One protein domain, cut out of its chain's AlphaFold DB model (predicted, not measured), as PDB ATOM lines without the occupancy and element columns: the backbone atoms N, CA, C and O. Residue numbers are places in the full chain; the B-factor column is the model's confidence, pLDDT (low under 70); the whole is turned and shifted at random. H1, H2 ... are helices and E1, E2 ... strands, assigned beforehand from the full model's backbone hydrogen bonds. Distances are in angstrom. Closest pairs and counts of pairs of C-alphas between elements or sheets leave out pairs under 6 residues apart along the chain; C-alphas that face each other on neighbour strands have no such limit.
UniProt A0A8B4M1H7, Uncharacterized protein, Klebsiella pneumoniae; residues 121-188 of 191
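This is residues 121 to 188 of the 191 residues of an uncharacterized protein of Klebsiella pneumoniae (UniProt A0A8B4M1H7). With little regular structure, this is a small, twisted four-stranded sheet, with short helix H1 at one end of the long axis and part of the unnamed stretch 125 to 162 looped out toward the other. The printed part has 68 residues, 22 in named elements, E1, E2, E3, E4, H1 along the chain, of mixed class; the antiparallel sheet runs E1, E4, E3, E2. It is compact, with a radius of gyration of the C-alphas of 11.2 A and spans of 36 by 22 by 18 A.

E3, residues 171 to 175, spans 13.1 A. E4 is residues 178 to 181, E2 163 to 165, and E1 122 to 124, from C-alpha 122 at (147.563, 110.457, -57.655). H1, residues 182 to 188, ends at C-alpha 188, (157.840, 111.347, -64.879).

E2, E3 and E4 form a meander, successive antiparallel neighbours, and with E1 beside E4 a Greek key. Within hydrogen-bond range are N 173 and O 180, 2.8 A, N 164 and O 172, 2.8 A, and N 179 and O 123, 2.7 A. In H1 every O i to N i+4 pair is within range. H1 is on the sheet; its closest C-alphas to E3 are Val 182 and Tyr 172, 5.8 A.

The printed part has no cut. E1 to E2 is a long link of 38 residues. Residues 121, 136 to 139 and 188 have pLDDT under 70.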
ATOM      1  N   VAL A 121     150.428 112.864 -59.360       67.50
ATOM      2  CA  VAL A 121     150.092 111.737 -60.235       67.50
ATOM      3  C   VAL A 121     148.876 111.018 -59.672       67.50
ATOM      4  O   VAL A 121     148.148 110.386 -60.418       67.50
ATOM      5  N   VAL A 122     148.644 111.129 -58.365       79.44
ATOM      6  CA  VAL A 122     147.563 110.457 -57.655       79.44
ATOM      7  C   VAL A 122     146.609 111.505 -57.091       79.44
ATOM      8  O   VAL A 122     147.039 112.403 -56.371       79.44
ATOM      9  N   THR A 123     145.328 111.384 -57.421       80.88
ATOM     10  CA  THR A 123     144.240 112.247 -56.937       80.88
ATOM     11  C   THR A 123     143.168 111.364 -56.296       80.88
ATOM     12  O   THR A 123     142.818 110.343 -56.885       80.88
ATOM     13  N   PRO A 124     142.652 111.666 -55.097       83.38
ATOM     14  CA  PRO A 124     141.515 110.941 -54.536       83.38
ATOM     15  C   PRO A 124     140.307 110.959 -55.478       83.38
ATOM     16  O   PRO A 124     139.966 111.998 -56.037       83.38
ATOM     17  N   ILE A 125     139.610 109.829 -55.626       83.31
ATOM     18  CA  ILE A 125     138.391 109.784 -56.453       83.31
ATOM     19  C   ILE A 125     137.287 110.694 -55.901       83.31
ATOM     20  O   ILE A 125     136.494 111.232 -56.666       83.31
ATOM     21  N   ALA A 126     137.282 110.906 -54.581       84.00
ATOM     22  CA  ALA A 126     136.325 111.745 -53.869       84.00
ATOM     23  C   ALA A 126     136.386 113.226 -54.274       84.00
ATOM     24  O   ALA A 126     135.392 113.925 -54.097       84.00
ATOM     25  N   ASP A 127     137.510 113.684 -54.835       84.25
ATOM     26  CA  ASP A 127     137.665 115.064 -55.305       84.25
ATOM     27  C   ASP A 127     136.771 115.344 -56.524       84.25
ATOM     28  O   ASP A 127     136.305 116.467 -56.706       84.25
ATOM     29  N   PHE A 128     136.498 114.318 -57.337       83.38
ATOM     30  CA  PHE A 128     135.603 114.402 -58.494       83.38
ATOM     31  C   PHE A 128     134.235 113.769 -58.229       83.38
ATOM     32  O   PHE A 128     133.222 114.247 -58.731       83.38
ATOM     33  N   TYR A 129     134.205 112.699 -57.435       85.81
ATOM     34  CA  TYR A 129     133.020 111.890 -57.175       85.81
ATOM     35  C   TYR A 129     132.847 111.678 -55.664       85.81
ATOM     36  O   TYR A 129     133.256 110.646 -55.115       85.81
ATOM     37  N   PRO A 130     132.274 112.666 -54.954       82.81
ATOM     38  CA  PRO A 130     132.061 112.567 -53.518       82.81
ATOM     39  C   PRO A 130     131.126 111.393 -53.203       82.81
ATOM     40  O   PRO A 130     130.060 111.249 -53.792       82.81
ATOM     41  N   GLY A 131     131.538 110.535 -52.268       80.94
ATOM     42  CA  GLY A 131     130.761 109.353 -51.878       80.94
ATOM     43  C   GLY A 131     131.007 108.098 -52.720       80.94
ATOM     44  O   GLY A 131     130.339 107.098 -52.481       80.94
ATOM     45  N   ALA A 132     131.973 108.111 -53.646       83.50
ATOM     46  CA  ALA A 132     132.365 106.919 -54.393       83.50
ATOM     47  C   ALA A 132     132.850 105.786 -53.469       83.50
ATOM     48  O   ALA A 132     133.736 105.960 -52.621       83.50
ATOM     49  N   GLN A 133     132.284 104.600 -53.669       84.00
ATOM     50  CA  GLN A 133     132.623 103.375 -52.965       84.00
ATOM     51  C   GLN A 133     133.055 102.307 -53.966       84.00
ATOM     52  O   GLN A 133     132.479 102.159 -55.039       84.00
ATOM     53  N   VAL A 134     134.089 101.555 -53.600       81.00
ATOM     54  CA  VAL A 134     134.546 100.405 -54.381       81.00
ATOM     55  C   VAL A 134     133.721  99.206 -53.937       81.00
ATOM     56  O   VAL A 134     133.806  98.815 -52.769       81.00
ATOM     57  N   GLN A 135     132.932  98.632 -54.840       79.75
ATOM     58  CA  GLN A 135     132.323  97.329 -54.604       79.75
ATOM     59  C   GLN A 135     133.345  96.231 -54.906       79.75
ATOM     60  O   GLN A 135     134.068  96.268 -55.899       79.75
ATOM     61  N   LEU A 136     133.416  95.241 -54.017       66.00
ATOM     62  CA  LEU A 136     134.213  94.020 -54.182       66.00
ATOM     63  C   LEU A 136     133.446  92.978 -55.018       66.00
ATOM     64  O   LEU A 136     133.493  91.785 -54.728       66.00
ATOM     65  N   ASP A 137     132.682  93.430 -56.010       67.69
ATOM     66  CA  ASP A 137     132.041  92.542 -56.973       67.69
ATOM     67  C   ASP A 137     133.084  92.017 -57.979       67.69
ATOM     68  O   ASP A 137     134.207  92.516 -58.068       67.69
ATOM     69  N   ALA A 138     132.730  90.991 -58.756       66.75
ATOM     70  CA  ALA A 138     133.637  90.397 -59.746       66.75
ATOM     71  C   ALA A 138     134.101  91.391 -60.836       66.75
ATOM     72  O   ALA A 138     135.052  91.109 -61.563       66.75
ATOM     73  N   ALA A 139     133.429  92.540 -60.954       69.12
ATOM     74  CA  ALA A 139     133.738  93.604 -61.901       69.12
ATOM     75  C   ALA A 139     134.562  94.755 -61.288       69.12
ATOM     76  O   ALA A 139     134.982  95.648 -62.028       69.12
ATOM     77  N   HIS A 140     134.813  94.734 -59.973       79.81
ATOM     78  CA  HIS A 140     135.433  95.824 -59.215       79.81
ATOM     79  C   HIS A 140     134.841  97.201 -59.565       79.81
ATOM     80  O   HIS A 140     135.561  98.162 -59.878       79.81
ATOM     81  N   SER A 141     133.512  97.270 -59.571       86.31
ATOM     82  CA  SER A 141     132.741  98.448 -59.962       86.31
ATOM     83  C   SER A 141     132.851  99.556 -58.913       86.31
ATOM     84  O   SER A 141     132.907  99.299 -57.706       86.31
ATOM     85  N   ILE A 142     132.847 100.812 -59.364       86.69
ATOM     86  CA  ILE A 142     132.743 101.967 -58.471       86.69
ATOM     87  C   ILE A 142     131.321 102.512 -58.511       86.69
ATOM     88  O   ILE A 142     130.812 102.915 -59.558       86.69
ATOM     89  N   VAL A 143     130.698 102.540 -57.338       88.94
ATOM     90  CA  VAL A 143     129.310 102.958 -57.147       88.94
ATOM     91  C   VAL A 143     129.221 104.172 -56.236       88.94
ATOM     92  O   VAL A 143     130.118 104.438 -55.431       88.94
ATOM     93  N   GLY A 144     128.136 104.923 -56.366       86.19
ATOM     94  CA  GLY A 144     127.789 105.995 -55.450       86.19
ATOM     95  C   GLY A 144     127.255 105.460 -54.127       86.19
ATOM     96  O   GLY A 144     127.013 104.265 -53.946       86.19
ATOM     97  N   SER A 145     127.029 106.374 -53.188       85.31
ATOM     98  CA  SER A 145     126.361 106.074 -51.914       85.31
ATOM     99  C   SER A 145     124.927 105.559 -52.081       85.31
ATOM    100  O   SER A 145     124.370 104.978 -51.156       85.31
ATOM    101  N   ASP A 146     124.332 105.798 -53.244       85.62
ATOM    102  CA  ASP A 146     123.018 105.330 -53.678       85.62
ATOM    103  C   ASP A 146     123.048 103.919 -54.297       85.62
ATOM    104  O   ASP A 146     121.996 103.364 -54.604       85.62
ATOM    105  N   GLY A 147     124.235 103.326 -54.469       82.75
ATOM    106  CA  GLY A 147     124.416 102.007 -55.076       82.75
ATOM    107  C   GLY A 147     124.397 102.005 -56.607       82.75
ATOM    108  O   GLY A 147     124.566 100.940 -57.201       82.75
ATOM    109  N   ASN A 148     124.241 103.163 -57.254       87.25
ATOM    110  CA  ASN A 148     124.290 103.272 -58.711       87.25
ATOM    111  C   ASN A 148     125.741 103.367 -59.211       87.25
ATOM    112  O   ASN A 148     126.590 103.937 -58.519       87.25
ATOM    113  N   PRO A 149     126.060 102.844 -60.410       87.56
ATOM    114  CA  PRO A 149     127.393 102.978 -60.985       87.56
ATOM    115  C   PRO A 149     127.699 104.447 -61.271       87.56
ATOM    116  O   PRO A 149     126.904 105.153 -61.897       87.56
ATOM    117  N   ILE A 150     128.871 104.902 -60.841       88.38
ATOM    118  CA  ILE A 150     129.331 106.250 -61.170       88.38
ATOM    119  C   ILE A 150     129.848 106.227 -62.601       88.38
ATOM    120  O   ILE A 150     130.642 105.360 -62.963       88.38
ATOM    121  N   LEU A 151     129.396 107.178 -63.410       90.44
ATOM    122  CA  LEU A 151     129.820 107.321 -64.794       90.44
ATOM    123  C   LEU A 151     130.949 108.346 -64.901       90.44
ATOM    124  O   LEU A 151     130.982 109.334 -64.166       90.44
ATOM    125  N   ASP A 152     131.863 108.101 -65.828       89.94
ATOM    126  CA  ASP A 152     132.893 109.048 -66.219       89.94
ATOM    127  C   ASP A 152     132.331 110.145 -67.141       89.94
ATOM    128  O   ASP A 152     131.153 110.135 -67.513       89.94
ATOM    129  N   ALA A 153     133.173 111.099 -67.547       88.00
ATOM    130  CA  ALA A 153     132.753 112.205 -68.411       88.00
ATOM    131  C   ALA A 153     132.262 111.761 -69.807       88.00
ATOM    132  O   ALA A 153     131.637 112.549 -70.516       88.00
ATOM    133  N   THR A 154     132.533 110.517 -70.213       88.69
ATOM    134  CA  THR A 154     132.068 109.924 -71.478       88.69
ATOM    135  C   THR A 154     130.812 109.066 -71.315       88.69
ATOM    136  O   THR A 154     130.296 108.544 -72.303       88.69
ATOM    137  N   GLY A 155     130.297 108.930 -70.090       86.62
ATOM    138  CA  GLY A 155     129.144 108.090 -69.776       86.62
ATOM    139  C   GLY A 155     129.492 106.616 -69.543       86.62
ATOM    140  O   GLY A 155     128.593 105.777 -69.530       86.62
ATOM    141  N   ILE A 156     130.771 106.274 -69.363       88.31
ATOM    142  CA  ILE A 156     131.223 104.905 -69.086       88.31
ATOM    143  C   ILE A 156     131.306 104.698 -67.574       88.31
ATOM    144  O   ILE A 156     131.864 105.520 -66.857       88.31
ATOM    145  N   ALA A 157     130.784 103.576 -67.076       87.62
ATOM    146  CA  ALA A 157     130.870 103.242 -65.657       87.62
ATOM    147  C   ALA A 157     132.327 103.101 -65.186       87.62
ATOM    148  O   ALA A 157     133.145 102.417 -65.810       87.62
ATOM    149  N   LEU A 158     132.630 103.720 -64.048       88.31
ATOM    150  CA  LEU A 158     133.924 103.644 -63.393       88.31
ATOM    151  C   LEU A 158     134.182 102.223 -62.887       88.31
ATOM    152  O   LEU A 158     133.368 101.620 -62.187       88.31
ATOM    153  N   GLN A 159     135.359 101.703 -63.221       87.38
ATOM    154  CA  GLN A 159     135.813 100.369 -62.840       87.38
ATOM    155  C   GLN A 159     137.272 100.425 -62.413       87.38
ATOM    156  O   GLN A 159     138.071 101.174 -62.985       87.38
ATOM    157  N   GLN A 160     137.636  99.609 -61.428       86.44
ATOM    158  CA  GLN A 160     139.021  99.506 -60.993       86.44
ATOM    159  C   GLN A 160     139.926  99.037 -62.141       86.44
ATOM    160  O   GLN A 160     139.548  98.240 -62.996       86.44
ATOM    161  N   SER A 161     141.159  99.536 -62.158       83.31
ATOM    162  CA  SER A 161     142.184  99.266 -63.168       83.31
ATOM    163  C   SER A 161     141.860  99.707 -64.599       83.31
ATOM    164  O   SER A 161     142.705  99.521 -65.481       83.31
ATOM    165  N   ARG A 162     140.707 100.336 -64.851       84.81
ATOM    166  CA  ARG A 162     140.375 100.884 -66.167       84.81
ATOM    167  C   ARG A 162     140.772 102.357 -66.301       84.81
ATOM    168  O   ARG A 162     140.737 103.101 -65.315       84.81
ATOM    169  N   PRO A 163     141.174 102.784 -67.512       86.69
ATOM    170  CA  PRO A 163     141.268 104.195 -67.831       86.69
ATOM    171  C   PRO A 163     139.866 104.807 -67.920       86.69
ATOM    172  O   PRO A 163     138.945 104.167 -68.422       86.69
ATOM    173  N   MET A 164     139.731 106.047 -67.470       88.69
ATOM    174  CA  MET A 164     138.507 106.842 -67.528       88.69
ATOM    175  C   MET A 164     138.844 108.314 -67.749       88.69
ATOM    176  O   MET A 164     139.986 108.736 -67.518       88.69
ATOM    177  N   ILE A 165     137.860 109.086 -68.202       90.25
ATOM    178  CA  ILE A 165     138.000 110.538 -68.349       90.25
ATOM    179  C   ILE A 165     137.288 111.210 -67.180       90.25
ATOM    180  O   ILE A 165     136.070 111.099 -67.027       90.25
ATOM    181  N   ALA A 166     138.056 111.893 -66.334       86.62
ATOM    182  CA  ALA A 166     137.487 112.649 -65.227       86.62
ATOM    183  C   ALA A 166     136.787 113.924 -65.746       86.62
ATOM    184  O   ALA A 166     137.007 114.333 -66.889       86.62
ATOM    185  N   PRO A 167     135.954 114.592 -64.926       85.94
ATOM    186  CA  PRO A 167     135.226 115.796 -65.336       85.94
ATOM    187  C   PRO A 167     136.117 116.971 -65.772       85.94
ATOM    188  O   PRO A 167     135.641 117.895 -66.424       85.94
ATOM    189  N   ASP A 168     137.410 116.947 -65.440       83.94
ATOM    190  CA  ASP A 168     138.406 117.922 -65.897       83.94
ATOM    191  C   ASP A 168     138.920 117.662 -67.331       83.94
ATOM    192  O   ASP A 168     139.777 118.396 -67.829       83.94
ATOM    193  N   GLY A 169     138.418 116.614 -67.992       83.19
ATOM    194  CA  GLY A 169     138.796 116.214 -69.345       83.19
ATOM    195  C   GLY A 169     140.119 115.450 -69.431       83.19
ATOM    196  O   GLY A 169     140.581 115.162 -70.537       83.19
ATOM    197  N   ARG A 170     140.754 115.114 -68.300       86.31
ATOM    198  CA  ARG A 170     142.013 114.358 -68.282       86.31
ATOM    199  C   ARG A 170     141.771 112.865 -68.119       86.31
ATOM    200  O   ARG A 170     140.783 112.419 -67.538       86.31
ATOM    201  N   GLN A 171     142.722 112.082 -68.627       88.25
ATOM    202  CA  GLN A 171     142.684 110.629 -68.535       88.25
ATOM    203  C   GLN A 171     143.339 110.145 -67.241       88.25
ATOM    204  O   GLN A 171     144.543 110.313 -67.024       88.25
ATOM    205  N   TYR A 172     142.551 109.452 -66.432       87.44
ATOM    206  CA  TYR A 172     142.995 108.819 -65.200       87.44
ATOM    207  C   TYR A 172     142.827 107.305 -65.281       87.44
ATOM    208  O   TYR A 172     141.991 106.798 -66.019       87.44
ATOM    209  N   LYS A 173     143.606 106.569 -64.494       88.69
ATOM    210  CA  LYS A 173     143.378 105.155 -64.198       88.69
ATOM    211  C   LYS A 173     142.878 105.032 -62.769       88.69
ATOM    212  O   LYS A 173     143.497 105.567 -61.852       88.69
ATOM    213  N   VAL A 174     141.780 104.321 -62.582       87.06
ATOM    214  CA  VAL A 174     141.194 104.092 -61.262       87.06
ATOM    215  C   VAL A 174     141.963 102.986 -60.536       87.06
ATOM    216  O   VAL A 174     142.091 101.880 -61.054       87.06
ATOM    217  N   GLU A 175     142.446 103.247 -59.326       84.75
ATOM    218  CA  GLU A 175     143.097 102.275 -58.441       84.75
ATOM    219  C   GLU A 175     142.439 102.340 -57.056       84.75
ATOM    220  O   GLU A 175     142.824 103.116 -56.176       84.75
ATOM    221  N   GLY A 176     141.378 101.553 -56.871       81.31
ATOM    222  CA  GLY A 176     140.553 101.596 -55.666       81.31
ATOM    223  C   GLY A 176     139.907 102.973 -55.487       81.31
ATOM    224  O   GLY A 176     139.119 103.405 -56.321       81.31
ATOM    225  N   LYS A 177     140.252 103.678 -54.402       81.88
ATOM    226  CA  LYS A 177     139.754 105.039 -54.106       81.88
ATOM    227  C   LYS A 177     140.632 106.159 -54.678       81.88
ATOM    228  O   LYS A 177     140.455 107.326 -54.325       81.88
ATOM    229  N   LEU A 178     141.609 105.818 -55.511       83.06
ATOM    230  CA  LEU A 178     142.589 106.751 -56.053       83.06
ATOM    231  C   LEU A 178     142.504 106.788 -57.578       83.06
ATOM    232  O   LEU A 178     142.197 105.793 -58.226       83.06
ATOM    233  N   LEU A 179     142.813 107.944 -58.147       84.19
ATOM    234  CA  LEU A 179     142.900 108.202 -59.575       84.19
ATOM    235  C   LEU A 179     144.346 108.513 -59.933       84.19
ATOM    236  O   LEU A 179     144.944 109.427 -59.371       84.19
ATOM    237  N   ILE A 180     144.907 107.762 -60.873       83.31
ATOM    238  CA  ILE A 180     146.281 107.918 -61.342       83.31
ATOM    239  C   ILE A 180     146.285 108.608 -62.706       83.31
ATOM    240  O   ILE A 180     145.794 108.039 -63.674       83.31
ATOM    241  N   ASP A 181     146.876 109.793 -62.804       83.94
ATOM    242  CA  ASP A 181     147.116 110.506 -64.062       83.94
ATOM    243  C   ASP A 181     148.151 109.725 -64.894       83.94
ATOM    244  O   ASP A 181     149.355 109.723 -64.606       83.94
ATOM    245  N   VAL A 182     147.671 108.984 -65.898       80.00
ATOM    246  CA  VAL A 182     148.500 108.061 -66.690       80.00
ATOM    247  C   VAL A 182     149.497 108.805 -67.585       80.00
ATOM    248  O   VAL A 182     150.675 108.424 -67.568       80.00
ATOM    249  N   PRO A 183     149.097 109.847 -68.346       78.56
ATOM    250  CA  PRO A 183     150.038 110.635 -69.143       78.56
ATOM    251  C   PRO A 183     151.171 111.218 -68.299       78.56
ATOM    252  O   PRO A 183     152.347 111.100 -68.651       78.56
ATOM    253  N   LYS A 184     150.835 111.778 -67.139       74.75
ATOM    254  CA  LYS A 184     151.812 112.416 -66.261       74.75
ATOM    255  C   LYS A 184     152.723 111.422 -65.549       74.75
ATOM    256  O   LYS A 184     153.919 111.676 -65.430       74.75
ATOM    257  N   LYS A 185     152.196 110.258 -65.146       73.31
ATOM    258  CA  LYS A 185     153.014 109.145 -64.637       73.31
ATOM    259  C   LYS A 185     154.060 108.707 -65.663       73.31
ATOM    260  O   LYS A 185     155.204 108.466 -65.293       73.31
ATOM    261  N   ARG A 186     153.682 108.607 -66.945       71.69
ATOM    262  CA  ARG A 186     154.615 108.252 -68.029       71.69
ATOM    263  C   ARG A 186     155.676 109.327 -68.245       71.69
ATOM    264  O   ARG A 186     156.846 108.985 -68.375       71.69
ATOM    265  N   ALA A 187     155.286 110.601 -68.227       73.25
ATOM    266  CA  ALA A 187     156.228 111.709 -68.367       73.25
ATOM    267  C   ALA A 187     157.300 111.689 -67.262       73.25
ATOM    268  O   ALA A 187     158.481 111.817 -67.561       73.25
ATOM    269  N   LEU A 188     156.907 111.440 -66.010       66.44
ATOM    270  CA  LEU A 188     157.840 111.347 -64.879       66.44
ATOM    271  C   LEU A 188     158.736 110.101 -64.904       66.44
ATOM    272  O   LEU A 188     159.805 110.136 -64.321       66.44
TER     273      LEU A 188